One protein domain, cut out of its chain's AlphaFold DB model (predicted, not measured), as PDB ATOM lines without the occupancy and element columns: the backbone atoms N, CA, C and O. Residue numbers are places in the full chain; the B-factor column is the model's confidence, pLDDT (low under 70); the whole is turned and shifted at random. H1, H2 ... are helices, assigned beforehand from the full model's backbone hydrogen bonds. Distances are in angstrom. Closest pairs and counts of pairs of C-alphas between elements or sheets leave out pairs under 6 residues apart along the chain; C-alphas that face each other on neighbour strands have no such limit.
ATOM      1  N   LEU A   6       5.981 -65.865  34.008       84.31
ATOM      2  CA  LEU A   6       6.680 -65.876  35.290       84.31
ATOM      3  C   LEU A   6       5.909 -66.674  36.358       84.31
ATOM      4  O   LEU A   6       6.442 -67.636  36.909       84.31
ATOM      5  N   GLU A   7       4.640 -66.357  36.604       86.25
ATOM      6  CA  GLU A   7       3.831 -67.073  37.594       86.25
ATOM      7  C   GLU A   7       3.407 -68.458  37.098       86.25
ATOM      8  O   GLU A   7       3.348 -69.385  37.902       86.25
ATOM      9  N   THR A   8       3.259 -68.664  35.785       86.00
ATOM     10  CA  THR A   8       3.109 -70.019  35.219       86.00
ATOM     11  C   THR A   8       4.342 -70.887  35.520       86.00
ATOM     12  O   THR A   8       4.195 -72.027  35.967       86.00
ATOM     13  N   THR A   9       5.557 -70.354  35.329       88.31
ATOM     14  CA  THR A   9       6.817 -71.054  35.633       88.31
ATOM     15  C   THR A   9       6.909 -71.386  37.119       88.31
ATOM     16  O   THR A   9       7.116 -72.545  37.476       88.31
ATOM     17  N   ALA A  10       6.697 -70.399  37.995       88.69
ATOM     18  CA  ALA A  10       6.745 -70.605  39.442       88.69
ATOM     19  C   ALA A  10       5.725 -71.656  39.906       88.69
ATOM     20  O   ALA A  10       6.019 -72.475  40.777       88.69
ATOM     21  N   PHE A  11       4.531 -71.657  39.311       90.12
ATOM     22  CA  PHE A  11       3.461 -72.590  39.644       90.12
ATOM     23  C   PHE A  11       3.794 -74.029  39.238       90.12
ATOM     24  O   PHE A  11       3.612 -74.948  40.037       90.12
ATOM     25  N   LEU A  12       4.339 -74.236  38.035       89.19
ATOM     26  CA  LEU A  12       4.780 -75.558  37.577       89.19
ATOM     27  C   LEU A  12       5.974 -76.082  38.387       89.19
ATOM     28  O   LEU A  12       5.978 -77.254  38.768       89.19
ATOM     29  N   ALA A  13       6.937 -75.220  38.726       89.62
ATOM     30  CA  ALA A  13       8.059 -75.581  39.593       89.62
ATOM     31  C   ALA A  13       7.577 -75.992  40.996       89.62
ATOM     32  O   ALA A  13       7.970 -77.033  41.527       89.62
ATOM     33  N   ALA A  14       6.654 -75.220  41.579       90.38
ATOM     34  CA  ALA A  14       6.049 -75.532  42.870       90.38
ATOM     35  C   ALA A  14       5.249 -76.839  42.844       90.38
ATOM     36  O   ALA A  14       5.285 -77.600  43.813       90.38
ATOM     37  N   LEU A  15       4.561 -77.135  41.737       90.81
ATOM     38  CA  LEU A  15       3.766 -78.350  41.578       90.81
ATOM     39  C   LEU A  15       4.617 -79.613  41.721       90.81
ATOM     40  O   LEU A  15       4.236 -80.535  42.447       90.81
ATOM     41  N   VAL A  16       5.761 -79.655  41.036       89.38
ATOM     42  CA  VAL A  16       6.629 -80.840  41.017       89.38
ATOM     43  C   VAL A  16       7.529 -80.922  42.249       89.38
ATOM     44  O   VAL A  16       7.801 -82.026  42.719       89.38
ATOM     45  N   ALA A  17       7.907 -79.780  42.834       89.00
ATOM     46  CA  ALA A  17       8.656 -79.722  44.092       89.00
ATOM     47  C   ALA A  17       7.818 -80.136  45.313       89.00
ATOM     48  O   ALA A  17       8.350 -80.629  46.308       89.00
ATOM     49  N   THR A  18       6.499 -79.939  45.260       86.81
ATOM     50  CA  THR A  18       5.612 -80.295  46.370       86.81
ATOM     51  C   THR A  18       5.404 -81.814  46.420       86.81
ATOM     52  O   THR A  18       5.127 -82.423  45.381       86.81
ATOM     53  N   PRO A  19       5.497 -82.469  47.591       83.25
ATOM     54  CA  PRO A  19       5.237 -83.903  47.714       83.25
ATOM     55  C   PRO A  19       3.821 -84.302  47.269       83.25
ATOM     56  O   PRO A  19       2.865 -83.563  47.475       83.25
ATOM     57  N   ALA A  20       3.656 -85.500  46.701       79.81
ATOM     58  CA  ALA A  20       2.370 -85.950  46.146       79.81
ATOM     59  C   ALA A  20       1.245 -86.155  47.183       79.81
ATOM     60  O   ALA A  20       0.083 -86.271  46.803       79.81
ATOM     61  N   HIS A  21       1.581 -86.232  48.473       80.62
ATOM     62  CA  HIS A  21       0.619 -86.381  49.569       80.62
ATOM     63  C   HIS A  21       0.108 -85.042  50.120       80.62
ATOM     64  O   HIS A  21      -0.847 -85.033  50.893       80.62
ATOM     65  N   GLU A  22       0.741 -83.927  49.750       82.25
ATOM     66  CA  GLU A  22       0.318 -82.587  50.155       82.25
ATOM     67  C   GLU A  22      -0.869 -82.113  49.298       82.25
ATOM     68  O   GLU A  22      -0.954 -82.454  48.114       82.25
ATOM     69  N   PRO A  23      -1.788 -81.308  49.858       81.75
ATOM     70  CA  PRO A  23      -2.865 -80.709  49.086       81.75
ATOM     71  C   PRO A  23      -2.301 -79.749  48.030       81.75
ATOM     72  O   PRO A  23      -1.579 -78.805  48.347       81.75
ATOM     73  N   LEU A  24      -2.667 -79.983  46.770       84.25
ATOM     74  CA  LEU A  24      -2.252 -79.176  45.623       84.25
ATOM     75  C   LEU A  24      -3.410 -78.303  45.138       84.25
ATOM     76  O   LEU A  24      -4.562 -78.753  45.153       84.25
ATOM     77  N   PRO A  25      -3.141 -77.070  44.686       83.94
ATOM     78  CA  PRO A  25      -4.156 -76.290  44.002       83.94
ATOM     79  C   PRO A  25      -4.588 -76.965  42.693       83.94
ATOM     80  O   PRO A  25      -3.824 -77.738  42.105       83.94
ATOM     81  N   PRO A  26      -5.805 -76.673  42.207       78.88
ATOM     82  CA  PRO A  26      -6.227 -77.139  40.894       78.88
ATOM     83  C   PRO A  26      -5.283 -76.597  39.810       78.88
ATOM     84  O   PRO A  26      -4.903 -75.433  39.859       78.88
ATOM     85  N   LEU A  27      -4.934 -77.420  38.816       77.88
ATOM     86  CA  LEU A  27      -4.321 -76.958  37.565       77.88
ATOM     87  C   LEU A  27      -5.431 -76.756  36.533       77.88
ATOM     88  O   LEU A  27      -6.158 -77.703  36.229       77.88
ATOM     89  N   ASN A  28      -5.570 -75.550  35.986       79.00
ATOM     90  CA  ASN A  28      -6.483 -75.287  34.877       79.00
ATOM     91  C   ASN A  28      -5.945 -74.170  33.957       79.00
ATOM     92  O   ASN A  28      -4.909 -73.560  34.221       79.00
ATOM     93  N   LYS A  29      -6.676 -73.899  32.870       78.81
ATOM     94  CA  LYS A  29      -6.321 -72.886  31.863       78.81
ATOM     95  C   LYS A  29      -6.307 -71.441  32.375       78.81
ATOM     96  O   LYS A  29      -5.784 -70.580  31.674       78.81
ATOM     97  N   ASP A  30      -6.878 -71.166  33.547       82.19
ATOM     98  CA  ASP A  30      -6.899 -69.819  34.122       82.19
ATOM     99  C   ASP A  30      -5.489 -69.399  34.574       82.19
ATOM    100  O   ASP A  30      -5.220 -68.217  34.732       82.19
ATOM    101  N   LEU A  31      -4.537 -70.338  34.663       79.75
ATOM    102  CA  LEU A  31      -3.116 -70.021  34.817       79.75
ATOM    103  C   LEU A  31      -2.515 -69.325  33.574       79.75
ATOM    104  O   LEU A  31      -1.531 -68.603  33.692       79.75
ATOM    105  N   PHE A  32      -3.117 -69.497  32.388       76.44
ATOM    106  CA  PHE A  32      -2.658 -68.901  31.125       76.44
ATOM    107  C   PHE A  32      -3.377 -67.599  30.746       76.44
ATOM    108  O   PHE A  32      -3.365 -67.186  29.579       76.44
ATOM    109  N   VAL A  33      -4.041 -66.933  31.684       79.19
ATOM    110  CA  VAL A  33      -4.503 -65.569  31.412       79.19
ATOM    111  C   VAL A  33      -3.350 -64.573  31.630       79.19
ATOM    112  O   VAL A  33      -2.380 -64.893  32.319       79.19
ATOM    113  N   PRO A  34      -3.394 -63.375  31.018       72.88
ATOM    114  CA  PRO A  34      -2.358 -62.360  31.219       72.88
ATOM    115  C   PRO A  34      -2.149 -61.967  32.688       72.88
ATOM    116  O   PRO A  34      -1.047 -61.577  33.050       72.88
ATOM    117  N   ASP A  35      -3.190 -62.092  33.511       78.38
ATOM    118  CA  ASP A  35      -3.158 -61.845  34.950       78.38
ATOM    119  C   ASP A  35      -3.919 -62.967  35.681       78.38
ATOM    120  O   ASP A  35      -5.151 -62.929  35.745       78.38
ATOM    121  N   PRO A  36      -3.222 -64.004  36.181       82.38
ATOM    122  CA  PRO A  36      -3.856 -65.122  36.871       82.38
ATOM    123  C   PRO A  36      -4.101 -64.850  38.367       82.38
ATOM    124  O   PRO A  36      -4.415 -65.790  39.098       82.38
ATOM    125  N   SER A  37      -3.964 -63.606  38.851       79.88
ATOM    126  CA  SER A  37      -4.006 -63.279  40.287       79.88
ATOM    127  C   SER A  37      -5.279 -63.763  40.987       79.88
ATOM    128  O   SER A  37      -5.188 -64.436  42.012       79.88
ATOM    129  N   ASP A  38      -6.454 -63.522  40.395       83.19
ATOM    130  CA  ASP A  38      -7.743 -63.956  40.959       83.19
ATOM    131  C   ASP A  38      -7.825 -65.485  41.103       83.19
ATOM    132  O   ASP A  38      -8.352 -66.018  42.085       83.19
ATOM    133  N   PHE A  39      -7.288 -66.212  40.119       85.19
ATOM    134  CA  PHE A  39      -7.228 -67.669  40.154       85.19
ATOM    135  C   PHE A  39      -6.272 -68.153  41.248       85.19
ATOM    136  O   PHE A  39      -6.623 -69.057  42.009       85.19
ATOM    137  N   LEU A  40      -5.089 -67.544  41.349       84.88
ATOM    138  CA  LEU A  40      -4.078 -67.898  42.341       84.88
ATOM    139  C   LEU A  40      -4.573 -67.636  43.768       84.88
ATOM    140  O   LEU A  40      -4.427 -68.507  44.621       84.88
ATOM    141  N   GLU A  41      -5.237 -66.507  44.018       85.38
ATOM    142  CA  GLU A  41      -5.820 -66.183  45.326       85.38
ATOM    143  C   GLU A  41      -6.959 -67.155  45.695       85.38
ATOM    144  O   GLU A  41      -7.013 -67.708  46.802       85.38
ATOM    145  N   ALA A  42      -7.849 -67.454  44.742       85.19
ATOM    146  CA  ALA A  42      -8.924 -68.425  44.939       85.19
ATOM    147  C   ALA A  42      -8.404 -69.861  45.133       85.19
ATOM    148  O   ALA A  42      -9.043 -70.673  45.809       85.19
ATOM    149  N   ALA A  43      -7.265 -70.206  44.533       84.88
ATOM    150  CA  ALA A  43      -6.599 -71.480  44.747       84.88
ATOM    151  C   ALA A  43      -5.910 -71.520  46.122       84.88
ATOM    152  O   ALA A  43      -6.021 -72.528  46.821       84.88
ATOM    153  N   GLU A  44      -5.269 -70.426  46.542       84.62
ATOM    154  CA  GLU A  44      -4.559 -70.331  47.820       84.62
ATOM    155  C   GLU A  44      -5.492 -70.483  49.012       84.62
ATOM    156  O   GLU A  44      -5.213 -71.250  49.932       84.62
ATOM    157  N   THR A  45      -6.653 -69.840  48.958       84.31
ATOM    158  CA  THR A  45      -7.677 -69.973  50.001       84.31
ATOM    159  C   THR A  45      -8.183 -71.410  50.175       84.31
ATOM    160  O   THR A  45      -8.554 -71.795  51.284       84.31
ATOM    161  N   LYS A  46      -8.169 -72.234  49.117       79.75
ATOM    162  CA  LYS A  46      -8.625 -73.638  49.155       79.75
ATOM    163  C   LYS A  46      -7.570 -74.611  49.669       79.75
ATOM    164  O   LYS A  46      -7.931 -75.647  50.223       79.75
ATOM    165  N   THR A  47      -6.291 -74.303  49.481       81.50
ATOM    166  CA  THR A  47      -5.159 -75.144  49.908       81.50
ATOM    167  C   THR A  47      -4.226 -74.386  50.847       81.50
ATOM    168  O   THR A  47      -2.997 -74.519  50.791       81.50
ATOM    169  N   LEU A  48      -4.834 -73.580  51.720       75.38
ATOM    170  CA  LEU A  48      -4.145 -72.730  52.678       75.38
ATOM    171  C   LEU A  48      -3.257 -73.577  53.598       75.38
ATOM    172  O   LEU A  48      -3.698 -74.579  54.156       75.38
ATOM    173  N   GLY A  49      -2.002 -73.159  53.765       71.62
ATOM    174  CA  GLY A  49      -1.027 -73.858  54.606       71.62
ATOM    175  C   GLY A  49      -0.336 -75.054  53.944       71.62
ATOM    176  O   GLY A  49       0.474 -75.700  54.599       71.62
ATOM    177  N   SER A  50      -0.608 -75.337  52.665       84.06
ATOM    178  CA  SER A  50       0.156 -76.334  51.909       84.06
ATOM    179  C   SER A  50       1.603 -75.890  51.681       84.06
ATOM    180  O   SER A  50       1.886 -74.706  51.457       84.06
ATOM    181  N   ALA A  51       2.524 -76.858  51.650       85.56
ATOM    182  CA  ALA A  51       3.914 -76.615  51.253       85.56
ATOM    183  C   ALA A  51       4.026 -76.042  49.823       85.56
ATOM    184  O   ALA A  51       5.001 -75.360  49.497       85.56
ATOM    185  N   PHE A  52       2.996 -76.254  48.990       90.75
ATOM    186  CA  PHE A  52       2.905 -75.708  47.638       90.75
ATOM    187  C   PHE A  52       3.071 -74.190  47.604       90.75
ATOM    188  O   PHE A  52       3.904 -73.691  46.854       90.75
ATOM    189  N   TRP A  53       2.326 -73.443  48.422       88.31
ATOM    190  CA  TRP A  53       2.351 -71.975  48.356       88.31
ATOM    191  C   TRP A  53       3.656 -71.377  48.857       88.31
ATOM    192  O   TRP A  53       4.054 -70.296  48.418       88.31
ATOM    193  N   GLN A  54       4.342 -72.079  49.760       88.00
ATOM    194  CA  GLN A  54       5.685 -71.702  50.172       88.00
ATOM    195  C   GLN A  54       6.668 -71.883  49.011       88.00
ATOM    196  O   GLN A  54       7.363 -70.931  48.664       88.00
ATOM    197  N   ASN A  55       6.660 -73.053  48.361       87.56
ATOM    198  CA  ASN A  55       7.487 -73.321  47.181       87.56
ATOM    199  C   ASN A  55       7.195 -72.326  46.049       87.56
ATOM    200  O   ASN A  55       8.121 -71.752  45.484       87.56
ATOM    201  N   TYR A  56       5.916 -72.061  45.770       90.44
ATOM    202  CA  TYR A  56       5.474 -71.094  44.766       90.44
ATOM    203  C   TYR A  56       6.055 -69.706  45.021       90.44
ATOM    204  O   TYR A  56       6.690 -69.144  44.134       90.44
ATOM    205  N   ARG A  57       5.912 -69.171  46.240       87.94
ATOM    206  CA  ARG A  57       6.462 -67.852  46.587       87.94
ATOM    207  C   ARG A  57       7.987 -67.815  46.508       87.94
ATOM    208  O   ARG A  57       8.535 -66.807  46.070       87.94
ATOM    209  N   THR A  58       8.669 -68.894  46.894       87.12
ATOM    210  CA  THR A  58      10.129 -68.996  46.766       87.12
ATOM    211  C   THR A  58      10.571 -68.963  45.303       87.12
ATOM    212  O   THR A  58      11.429 -68.152  44.962       87.12
ATOM    213  N   PHE A  59       9.967 -69.774  44.431       88.44
ATOM    214  CA  PHE A  59      10.303 -69.790  43.003       88.44
ATOM    215  C   PHE A  59       9.913 -68.487  42.298       88.44
ATOM    216  O   PHE A  59      10.685 -67.968  41.498       88.44
ATOM    217  N   LEU A  60       8.762 -67.905  42.641       87.12
ATOM    218  CA  LEU A  60       8.331 -66.611  42.117       87.12
ATOM    219  C   LEU A  60       9.339 -65.510  42.463       87.12
ATOM    220  O   LEU A  60       9.740 -64.744  41.592       87.12
ATOM    221  N   ALA A  61       9.796 -65.463  43.717       82.19
ATOM    222  CA  ALA A  61      10.808 -64.507  44.151       82.19
ATOM    223  C   ALA A  61      12.154 -64.717  43.439       82.19
ATOM    224  O   ALA A  61      12.805 -63.735  43.095       82.19
ATOM    225  N   GLN A  62      12.557 -65.970  43.192       80.88
ATOM    226  CA  GLN A  62      13.759 -66.288  42.412       80.88
ATOM    227  C   GLN A  62      13.641 -65.748  40.978       80.88
ATOM    228  O   GLN A  62      14.498 -64.972  40.556       80.88
ATOM    229  N   LEU A  63      12.544 -66.044  40.276       80.38
ATOM    230  CA  LEU A  63      12.302 -65.547  38.917       80.38
ATOM    231  C   LEU A  63      12.241 -64.014  38.856       80.38
ATOM    232  O   LEU A  63      12.862 -63.404  37.990       80.38
ATOM    233  N   MET A  64      11.539 -63.370  39.798       79.88
ATOM    234  CA  MET A  64      11.451 -61.903  39.879       79.88
ATOM    235  C   MET A  64      12.798 -61.240  40.176       79.88
ATOM    236  O   MET A  64      13.053 -60.129  39.718       79.88
ATOM    237  N   ALA A  65      13.655 -61.904  40.950       72.44
ATOM    238  CA  ALA A  65      15.009 -61.445  41.221       72.44
ATOM    239  C   ALA A  65      15.970 -61.694  40.043       72.44
ATOM    240  O   ALA A  65      17.136 -61.321  40.138       72.44
ATOM    241  N   GLY A  66      15.494 -62.288  38.944       64.19
ATOM    242  CA  GLY A  66      16.311 -62.591  37.776       64.19
ATOM    243  C   GLY A  66      17.235 -63.791  37.967       64.19
ATOM    244  O   GLY A  66      18.139 -63.953  37.145       64.19
ATOM    245  N   TYR A  67      16.995 -64.633  38.991       60.12
ATOM    246  CA  TYR A  67      17.700 -65.908  39.158       60.12
ATOM    247  C   TYR A  67      17.371 -66.794  37.962       60.12
ATOM    248  O   TYR A  67      16.411 -67.552  37.961       60.12
ATOM    249  N   THR A  68      18.191 -66.672  36.934       54.16
ATOM    250  CA  THR A  68      18.252 -67.616  35.828       54.16
ATOM    251  C   THR A  68      19.126 -68.785  36.263       54.16
ATOM    252  O   THR A  68      20.083 -68.596  37.022       54.16
ATOM    253  N   ALA A  69      18.879 -69.986  35.738       50.53
ATOM    254  CA  ALA A  69      19.764 -71.147  35.905       50.53
ATOM    255  C   ALA A  69      21.268 -70.805  35.710       50.53
ATOM    256  O   ALA A  69      22.150 -71.353  36.378       50.53
ATOM    257  N   LYS A  70      21.572 -69.800  34.869       47.53
ATOM    258  CA  LYS A  70      22.914 -69.224  34.670       47.53
ATOM    259  C   LYS A  70      23.551 -68.619  35.925       47.53
ATOM    260  O   LYS A  70      24.752 -68.790  36.121       47.53
ATOM    261  N   GLU A  71      22.803 -67.912  36.767       43.94
ATOM    262  CA  GLU A  71      23.345 -67.346  38.012       43.94
ATOM    263  C   GLU A  71      23.568 -68.422  39.077       43.94
ATOM    264  O   GLU A  71      24.507 -68.330  39.867       43.94
ATOM    265  N   ARG A  72      22.773 -69.496  39.044       44.81
ATOM    266  CA  ARG A  72      22.922 -70.642  39.943       44.81
ATOM    267  C   ARG A  72      24.206 -71.427  39.673       44.81
ATOM    268  O   ARG A  72      24.949 -71.710  40.614       44.81
ATOM    269  N   ASN A  73      24.535 -71.657  38.399       40.88
ATOM    270  CA  ASN A  73      25.842 -72.194  38.005       40.88
ATOM    271  C   ASN A  73      26.989 -71.268  38.437       40.88
ATOM    272  O   ASN A  73      28.016 -71.750  38.903       40.88
ATOM    273  N   LYS A  74      26.782 -69.946  38.421       38.31
ATOM    274  CA  LYS A  74      27.771 -68.960  38.885       38.31
ATOM    275  C   LYS A  74      28.020 -68.965  40.401       38.31
ATOM    276  O   LYS A  74      29.107 -68.617  40.857       38.31
ATOM    277  N   ILE A  75      27.025 -69.342  41.204       40.69
ATOM    278  CA  ILE A  75      27.167 -69.459  42.666       40.69
ATOM    279  C   ILE A  75      27.860 -70.786  43.037       40.69
ATOM    280  O   ILE A  75      28.611 -70.836  44.012       40.69
ATOM    281  N   ILE A  76      27.683 -71.841  42.230       39.59
ATOM    282  CA  ILE A  76      28.408 -73.122  42.352       39.59
ATOM    283  C   ILE A  76      29.845 -73.024  41.777       39.59
ATOM    284  O   ILE A  76      30.736 -73.758  42.203       39.59
ATOM    285  N   GLU A  77      30.119 -72.048  40.901       36.38
ATOM    286  CA  GLU A  77      31.432 -71.738  40.294       36.38
ATOM    287  C   GLU A  77      32.531 -71.267  41.272       36.38
ATOM    288  O   GLU A  77      33.636 -70.938  40.847       36.38
ATOM    289  N   SER A  78      32.304 -71.268  42.590       38.50
ATOM    290  CA  SER A  78      33.394 -71.003  43.547       38.50
ATOM    291  C   SER A  78      34.308 -72.216  43.801       38.50
ATOM    292  O   SER A  78      35.263 -72.086  44.568       38.50
ATOM    293  N   ALA A  79      34.053 -73.386  43.194       44.38
ATOM    294  CA  ALA A  79      34.804 -74.609  43.510       44.38
ATOM    295  C   ALA A  79      35.254 -75.490  42.329       44.38
ATOM    296  O   ALA A  79      35.893 -76.509  42.583       44.38
ATOM    297  N   VAL A  80      34.970 -75.150  41.066       44.09
ATOM    298  CA  VAL A  80      35.240 -76.069  39.946       44.09
ATOM    299  C   VAL A  80      35.837 -75.320  38.753       44.09
ATOM    300  O   VAL A  80      35.393 -74.232  38.399       44.09
ATOM    301  N   THR A  81      36.907 -75.868  38.179       53.12
ATOM    302  CA  THR A  81      37.682 -75.274  37.081       53.12
ATOM    303  C   THR A  81      36.824 -74.991  35.845       53.12
ATOM    304  O   THR A  81      35.920 -75.760  35.528       53.12
ATOM    305  N   ALA A  82      37.144 -73.916  35.113       52.38
ATOM    306  CA  ALA A  82      36.405 -73.441  33.935       52.38
ATOM    307  C   ALA A  82      36.102 -74.530  32.876       52.38
ATOM    308  O   ALA A  82      35.075 -74.466  32.211       52.38
ATOM    309  N   GLU A  83      36.940 -75.566  32.766       47.72
ATOM    310  CA  GLU A  83      36.759 -76.696  31.838       47.72
ATOM    311  C   GLU A  83      35.594 -77.636  32.209       47.72
ATOM    312  O   GLU A  83      35.009 -78.267  31.331       47.72
ATOM    313  N   GLU A  84      35.218 -77.734  33.488       45.19
ATOM    314  CA  GLU A  84      34.040 -78.503  33.917       45.19
ATOM    315  C   GLU A  84      32.747 -77.685  33.780       45.19
ATOM    316  O   GLU A  84      31.697 -78.270  33.509       45.19
ATOM    317  N   SER A  85      32.828 -76.350  33.869       41.44
ATOM    318  CA  SER A  85      31.693 -75.434  33.642       41.44
ATOM    319  C   SER A  85      31.182 -75.528  32.193       41.44
ATOM    320  O   SER A  85      29.984 -75.707  31.960       41.44
ATOM    321  N   ASP A  86      32.093 -75.570  31.211       42.44
ATOM    322  CA  ASP A  86      31.740 -75.776  29.796       42.44
ATOM    323  C   ASP A  86      31.191 -77.187  29.514       42.44
ATOM    324  O   ASP A  86      30.351 -77.372  28.628       42.44
ATOM    325  N   ARG A  87      31.614 -78.198  30.284       43.91
ATOM    326  CA  ARG A  87      31.134 -79.578  30.116       43.91
ATOM    327  C   ARG A  87      29.704 -79.765  30.634       43.91
ATOM    328  O   ARG A  87      28.951 -80.520  30.029       43.91
ATOM    329  N   PHE A  88      29.321 -79.059  31.699       46.44
ATOM    330  CA  PHE A  88      27.944 -79.046  32.212       46.44
ATOM    331  C   PHE A  88      26.984 -78.265  31.307       46.44
ATOM    332  O   PHE A  88      25.863 -78.715  31.086       46.44
ATOM    333  N   ALA A  89      27.422 -77.143  30.726       44.81
ATOM    334  CA  ALA A  89      26.611 -76.378  29.775       44.81
ATOM    335  C   ALA A  89      26.346 -77.133  28.453       44.81
ATOM    336  O   ALA A  89      25.373 -76.847  27.758       44.81
ATOM    337  N   GLY A  90      27.208 -78.093  28.094       37.59
ATOM    338  CA  GLY A  90      27.094 -78.888  26.867       37.59
ATOM    339  C   GLY A  90      26.221 -80.148  26.963       37.59
ATOM    340  O   GLY A  90      25.849 -80.693  25.924       37.59
ATOM    341  N   GLU A  91      25.884 -80.614  28.171       41.25
ATOM    342  CA  GLU A  91      25.060 -81.815  28.411       41.25
ATOM    343  C   GLU A  91      23.633 -81.473  28.875       41.25
ATOM    344  O   GLU A  91      22.992 -82.242  29.594       41.25
ATOM    345  N   GLU A  92      23.091 -80.329  28.455       42.84
ATOM    346  CA  GLU A  92      21.682 -80.029  28.689       42.84
ATOM    347  C   GLU A  92      20.823 -80.904  27.760       42.84
ATOM    348  O   GLU A  92      20.505 -80.545  26.624       42.84
ATOM    349  N   ILE A  93      20.469 -82.107  28.224       41.66
ATOM    350  CA  ILE A  93      19.473 -82.961  27.570       41.66
ATOM    351  C   ILE A  93      18.108 -82.284  27.752       41.66
ATOM    352  O   ILE A  93      17.283 -82.688  28.566       41.66
ATOM    353  N   THR A  94      17.847 -81.250  26.959       45.03
ATOM    354  CA  THR A  94      16.540 -80.602  26.804       45.03
ATOM    355  C   THR A  94      15.628 -81.460  25.920       45.03
ATOM    356  O   THR A  94      14.980 -80.982  24.998       45.03
ATOM    357  N   ASN A  95      15.541 -82.768  26.185       43.00
ATOM    358  CA  ASN A  95      14.531 -83.629  25.560       43.00
ATOM    359  C   ASN A  95      13.195 -83.489  26.301       43.00
ATOM    360  O   ASN A  95      12.610 -84.473  26.751       43.00
ATOM    361  N   ILE A  96      12.705 -82.258  26.440       50.66
ATOM    362  CA  ILE A  96      11.331 -82.035  26.875       50.66
ATOM    363  C   ILE A  96      10.486 -81.878  25.614       50.66
ATOM    364  O   ILE A  96      10.451 -80.823  24.992       50.66
ATOM    365  N   SER A  97       9.825 -82.961  25.204       57.66
ATOM    366  CA  SER A  97       8.904 -82.953  24.055       57.66
ATOM    367  C   SER A  97       7.534 -82.339  24.371       57.66
ATOM    368  O   SER A  97       6.679 -82.331  23.495       57.66
ATOM    369  N   LEU A  98       7.315 -81.877  25.607       67.56
ATOM    370  CA  LEU A  98       6.049 -81.333  26.100       67.56
ATOM    371  C   LEU A  98       6.208 -79.851  26.445       67.56
ATOM    372  O   LEU A  98       7.225 -79.449  26.995       67.56
ATOM    373  N   SER A  99       5.187 -79.054  26.165       79.25
ATOM    374  CA  SER A  99       5.056 -77.661  26.596       79.25
ATOM    375  C   SER A  99       4.231 -77.534  27.882       79.25
ATOM    376  O   SER A  99       3.477 -78.438  28.256       79.25
ATOM    377  N   ALA A 100       4.325 -76.381  28.558       79.69
ATOM    378  CA  ALA A 100       3.469 -76.065  29.709       79.69
ATOM    379  C   ALA A 100       1.969 -76.212  29.378       79.69
ATOM    380  O   ALA A 100       1.188 -76.709  30.194       79.69
ATOM    381  N   GLU A 101       1.572 -75.806  28.169       80.62
ATOM    382  CA  GLU A 101       0.193 -75.887  27.679       80.62
ATOM    383  C   GLU A 101      -0.285 -77.337  27.555       80.62
ATOM    384  O   GLU A 101      -1.363 -77.670  28.045       80.62
ATOM    385  N   GLU A 102       0.538 -78.227  27.002       82.62
ATOM    386  CA  GLU A 102       0.209 -79.653  26.885       82.62
ATOM    387  C   GLU A 102       0.026 -80.333  28.246       82.62
ATOM    388  O   GLU A 102      -0.842 -81.193  28.396       82.62
ATOM    389  N   ILE A 103       0.801 -79.928  29.256       83.31
ATOM    390  CA  ILE A 103       0.661 -80.445  30.622       83.31
ATOM    391  C   ILE A 103      -0.667 -79.988  31.230       83.31
ATOM    392  O   ILE A 103      -1.444 -80.819  31.701       83.31
ATOM    393  N   ILE A 104      -0.947 -78.683  31.205       82.56
ATOM    394  CA  ILE A 104      -2.117 -78.084  31.867       82.56
ATOM    395  C   ILE A 104      -3.435 -78.461  31.173       82.56
ATOM    396  O   ILE A 104      -4.464 -78.566  31.841       82.56
ATOM    397  N   LEU A 105      -3.417 -78.700  29.858       83.19
ATOM    398  CA  LEU A 105      -4.586 -79.144  29.090       83.19
ATOM    399  C   LEU A 105      -4.774 -80.670  29.069       83.19
ATOM    400  O   LEU A 105      -5.745 -81.157  28.483       83.19
ATOM    401  N   SER A 106      -3.871 -81.440  29.684       83.94
ATOM    402  CA  SER A 106      -4.002 -82.896  29.740       83.94
ATOM    403  C   SER A 106      -5.182 -83.337  30.631       83.94
ATOM    404  O   SER A 106      -5.595 -82.602  31.530       83.94
ATOM    405  N   PRO A 107      -5.736 -84.552  30.429       83.50
ATOM    406  CA  PRO A 107      -6.836 -85.068  31.253       83.50
ATOM    407  C   PRO A 107      -6.499 -85.199  32.747       83.50
ATOM    408  O   PRO A 107      -7.401 -85.183  33.580       83.50
ATOM    409  N   ASP A 108      -5.212 -85.349  33.073       85.69
ATOM    410  CA  ASP A 108      -4.686 -85.369  34.437       85.69
ATOM    411  C   ASP A 108      -3.379 -84.551  34.486       85.69
ATOM    412  O   ASP A 108      -2.280 -85.099  34.299       85.69
ATOM    413  N   PRO A 109      -3.482 -83.228  34.694       84.44
ATOM    414  CA  PRO A 109      -2.346 -82.319  34.584       84.44
ATOM    415  C   PRO A 109      -1.301 -82.537  35.679       84.44
ATOM    416  O   PRO A 109      -0.105 -82.392  35.427       84.44
ATOM    417  N   ILE A 110      -1.720 -82.967  36.872       85.50
ATOM    418  CA  ILE A 110      -0.811 -83.226  37.995       85.50
ATOM    419  C   ILE A 110       0.049 -84.458  37.701       85.50
ATOM    420  O   ILE A 110       1.277 -84.395  37.803       85.50
ATOM    421  N   SER A 111      -0.575 -85.573  37.308       85.94
ATOM    422  CA  SER A 111       0.163 -86.799  36.986       85.94
ATOM    423  C   SER A 111       1.069 -86.620  35.769       85.94
ATOM    424  O   SER A 111       2.180 -87.153  35.746       85.94
ATOM    425  N   THR A 112       0.621 -85.863  34.763       87.25
ATOM    426  CA  THR A 112       1.411 -85.575  33.557       87.25
ATOM    427  C   THR A 112       2.649 -84.745  33.891       87.25
ATOM    428  O   THR A 112       3.752 -85.126  33.499       87.25
ATOM    429  N   ALA A 113       2.496 -83.676  34.683       85.50
ATOM    430  CA  ALA A 113       3.606 -82.832  35.126       85.50
ATOM    431  C   ALA A 113       4.672 -83.627  35.890       85.50
ATOM    432  O   ALA A 113       5.856 -83.547  35.572       85.50
ATOM    433  N   ARG A 114       4.254 -84.440  36.870       86.31
ATOM    434  CA  ARG A 114       5.181 -85.228  37.698       86.31
ATOM    435  C   ARG A 114       5.960 -86.253  36.884       86.31
ATOM    436  O   ARG A 114       7.174 -86.323  37.026       86.31
ATOM    437  N   LYS A 115       5.293 -86.992  35.992       86.44
ATOM    438  CA  LYS A 115       5.975 -87.954  35.111       86.44
ATOM    439  C   LYS A 115       6.980 -87.264  34.194       86.44
ATOM    440  O   LYS A 115       8.098 -87.745  34.056       86.44
ATOM    441  N   ALA A 116       6.594 -86.138  33.592       84.81
ATOM    442  CA  ALA A 116       7.486 -85.369  32.729       84.81
ATOM    443  C   ALA A 116       8.717 -84.852  33.498       84.81
ATOM    444  O   ALA A 116       9.836 -84.942  32.992       84.81
ATOM    445  N   PHE A 117       8.535 -84.388  34.737       86.19
ATOM    446  CA  PHE A 117       9.631 -83.967  35.611       86.19
ATOM    447  C   PHE A 117      10.545 -85.129  36.035       86.19
ATOM    448  O   PHE A 117      11.761 -85.036  35.913       86.19
ATOM    449  N   GLU A 118       9.986 -86.268  36.455       84.19
ATOM    450  CA  GLU A 118      10.769 -87.464  36.815       84.19
ATOM    451  C   GLU A 118      11.670 -87.937  35.661       84.19
ATOM    452  O   GLU A 118      12.766 -88.452  35.890       84.19
ATOM    453  N   THR A 119      11.237 -87.732  34.413       77.94
ATOM    454  CA  THR A 119      12.023 -88.076  33.222       77.94
ATOM    455  C   THR A 119      13.078 -87.040  32.828       77.94
ATOM    456  O   THR A 119      14.019 -87.407  32.125       77.94
ATOM    457  N   SER A 120      12.959 -85.779  33.262       75.38
ATOM    458  CA  SER A 120      13.841 -84.692  32.803       75.38
ATOM    459  C   SER A 120      15.203 -84.670  33.499       75.38
ATOM    460  O   SER A 120      16.172 -84.205  32.909       75.38
ATOM    461  N   LYS A 121      15.297 -85.181  34.738       77.06
ATOM    462  CA  LYS A 121      16.489 -85.082  35.612       77.06
ATOM    463  C   LYS A 121      16.961 -83.642  35.889       77.06
ATOM    464  O   LYS A 121      18.088 -83.454  36.340       77.06
ATOM    465  N   GLN A 122      16.119 -82.647  35.627       77.38
ATOM    466  CA  GLN A 122      16.394 -81.236  35.898       77.38
ATOM    467  C   GLN A 122      15.931 -80.849  37.306       77.38
ATOM    468  O   GLN A 122      15.167 -81.572  37.950       77.38
ATOM    469  N   GLU A 123      16.363 -79.684  37.784       84.62
ATOM    470  CA  GLU A 123      15.765 -79.087  38.974       84.62
ATOM    471  C   GLU A 123      14.362 -78.526  38.661       84.62
ATOM    472  O   GLU A 123      14.075 -78.198  37.507       84.62
ATOM    473  N   PRO A 124      13.458 -78.414  39.658       86.75
ATOM    474  CA  PRO A 124      12.069 -78.000  39.430       86.75
ATOM    475  C   PRO A 124      11.909 -76.688  38.660       86.75
ATOM    476  O   PRO A 124      11.018 -76.580  37.817       86.75
ATOM    477  N   LEU A 125      12.761 -75.700  38.953       85.19
ATOM    478  CA  LEU A 125      12.703 -74.388  38.319       85.19
ATOM    479  C   LEU A 125      13.194 -74.444  36.868       85.19
ATOM    480  O   LEU A 125      12.457 -74.031  35.982       85.19
ATOM    481  N   ASP A 126      14.357 -75.048  36.615       80.06
ATOM    482  CA  ASP A 126      14.943 -75.176  35.269       80.06
ATOM    483  C   ASP A 126      14.028 -75.969  34.319       80.06
ATOM    484  O   ASP A 126      13.844 -75.630  33.144       80.06
ATOM    485  N   TRP A 127      13.385 -77.015  34.850       85.50
ATOM    486  CA  TRP A 127      12.373 -77.775  34.124       85.50
ATOM    487  C   TRP A 127      11.177 -76.902  33.740       85.50
ATOM    488  O   TRP A 127      10.752 -76.894  32.583       85.50
ATOM    489  N   ALA A 128      10.647 -76.132  34.692       86.75
ATOM    490  CA  ALA A 128       9.516 -75.250  34.444       86.75
ATOM    491  C   ALA A 128       9.870 -74.105  33.477       86.75
ATOM    492  O   ALA A 128       9.055 -73.778  32.616       86.75
ATOM    493  N   GLU A 129      11.075 -73.533  33.572       83.50
ATOM    494  CA  GLU A 129      11.575 -72.494  32.660       83.50
ATOM    495  C   GLU A 129      11.632 -72.998  31.215       83.50
ATOM    496  O   GLU A 129      11.202 -72.299  30.290       83.50
ATOM    497  N   THR A 130      12.090 -74.239  31.025       80.56
ATOM    498  CA  THR A 130      12.135 -74.886  29.708       80.56
ATOM    499  C   THR A 130      10.728 -75.037  29.116       80.56
ATOM    500  O   THR A 130      10.505 -74.747  27.940       80.56
ATOM    501  N   LEU A 131       9.750 -75.438  29.937       81.12
ATOM    502  CA  LEU A 131       8.362 -75.659  29.514       81.12
ATOM    503  C   LEU A 131       7.618 -74.386  29.114       81.12
ATOM    504  O   LEU A 131       6.799 -74.407  28.190       81.12
ATOM    505  N   THR A 132       7.838 -73.300  29.850       80.69
ATOM    506  CA  THR A 132       7.169 -72.011  29.629       80.69
ATOM    507  C   THR A 132       7.939 -71.114  28.664       80.69
ATOM    508  O   THR A 132       7.423 -70.070  28.243       80.69
ATOM    509  N   GLN A 133       9.165 -71.512  28.304       75.81
ATOM    510  CA  GLN A 133      10.113 -70.700  27.546       75.81
ATOM    511  C   GLN A 133      10.232 -69.312  28.180       75.81
ATOM    512  O   GLN A 133      10.068 -68.282  27.504       75.81
TER     513      GLN A 133
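AT A GLANCE: This is residues 6 to 133 of the 136 residues of an uncharacterized protein of Spirulina sp. DLM2.Bin59 (UniProt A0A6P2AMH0). What is the main picture? H1 is the core of a helical body, with H4 and H9 packed on it at a slant and H8 crossing it. From this body a thin arm with H5 and H6 runs out and folds back, and residues 78 to 84 stick out at its tip. What is it made of? The printed part has 128 residues with nine named helices, H1 to H9 in order along the chain, and no named strand; its class is all helix. How large is it? It is compact, with a radius of gyration of the C-alphas of 15.5 A, but elongated in outline, spanning 48 by 30 by 28 A, and the arm makes the length.

HOW THE PARTS SIT: What touches H1, residues 6 to 17? It touches H4, residues 51 to 64, at a steep tilt of 40 degrees, opposite ways, the closest C-alphas being those of Ala 14 and Tyr 56, 4.9 A apart. It touches H9, residues 124 to 132, at a steep tilt of 45 degrees, opposite ways, closest at the C-alphas of Ala 13 and Pro 124, 4.7 A. With residues 12 to 16 alone it touches H8, residues 109 to 120, about perpendicular at 78 degrees, closest at the C-alphas of Val 16 and Arg 114, 5.7 A. Where are the other helices? H2, residues 29 to 32, and H3, residues 37 to 46, only just touch, with 3 pairs of C-alphas within 8 A, and only at the corner, closest at Asp 30 and Phe 39, 6.4 A. H7, residues 100 to 104, only just touches H9, with 3 such pairs, closest at the C-alphas of Ala 100 and Leu 131, 4.9 A. H5, residues 69 to 76, and H6, residues 82 to 89, are close but not clearly touching, their closest C-alphas, Asn 73 and Ser 85, 8.0 A apart. Are the helix backbones complete? Every O i to N i+4 pair is within hydrogen-bond range in H1, H4, H5, H7, H8 and H9. In H3 it is 5 of 6 and in H6 3 of 4, while H2 is too short for such a pair.

IN THESE COORDINATES: Where does H1 begin? Its C-alpha 6 is at (6.680, -65.876, 35.290). Which helices are long? From first to last C-alpha H4 measures 20.1 A, H1 and H8 16.5 A each, and H3 14.4 A. Where does H9 end? Its C-alpha 132 is at (7.169, -72.011, 29.629).

THE WHOLE: Is anything cut? The printed part has no cut, and the link from H1 to H2 is long. Where is confidence low? Residues 66 to 98 are under 70, against a mean pLDDT of 73.8 over the printed part.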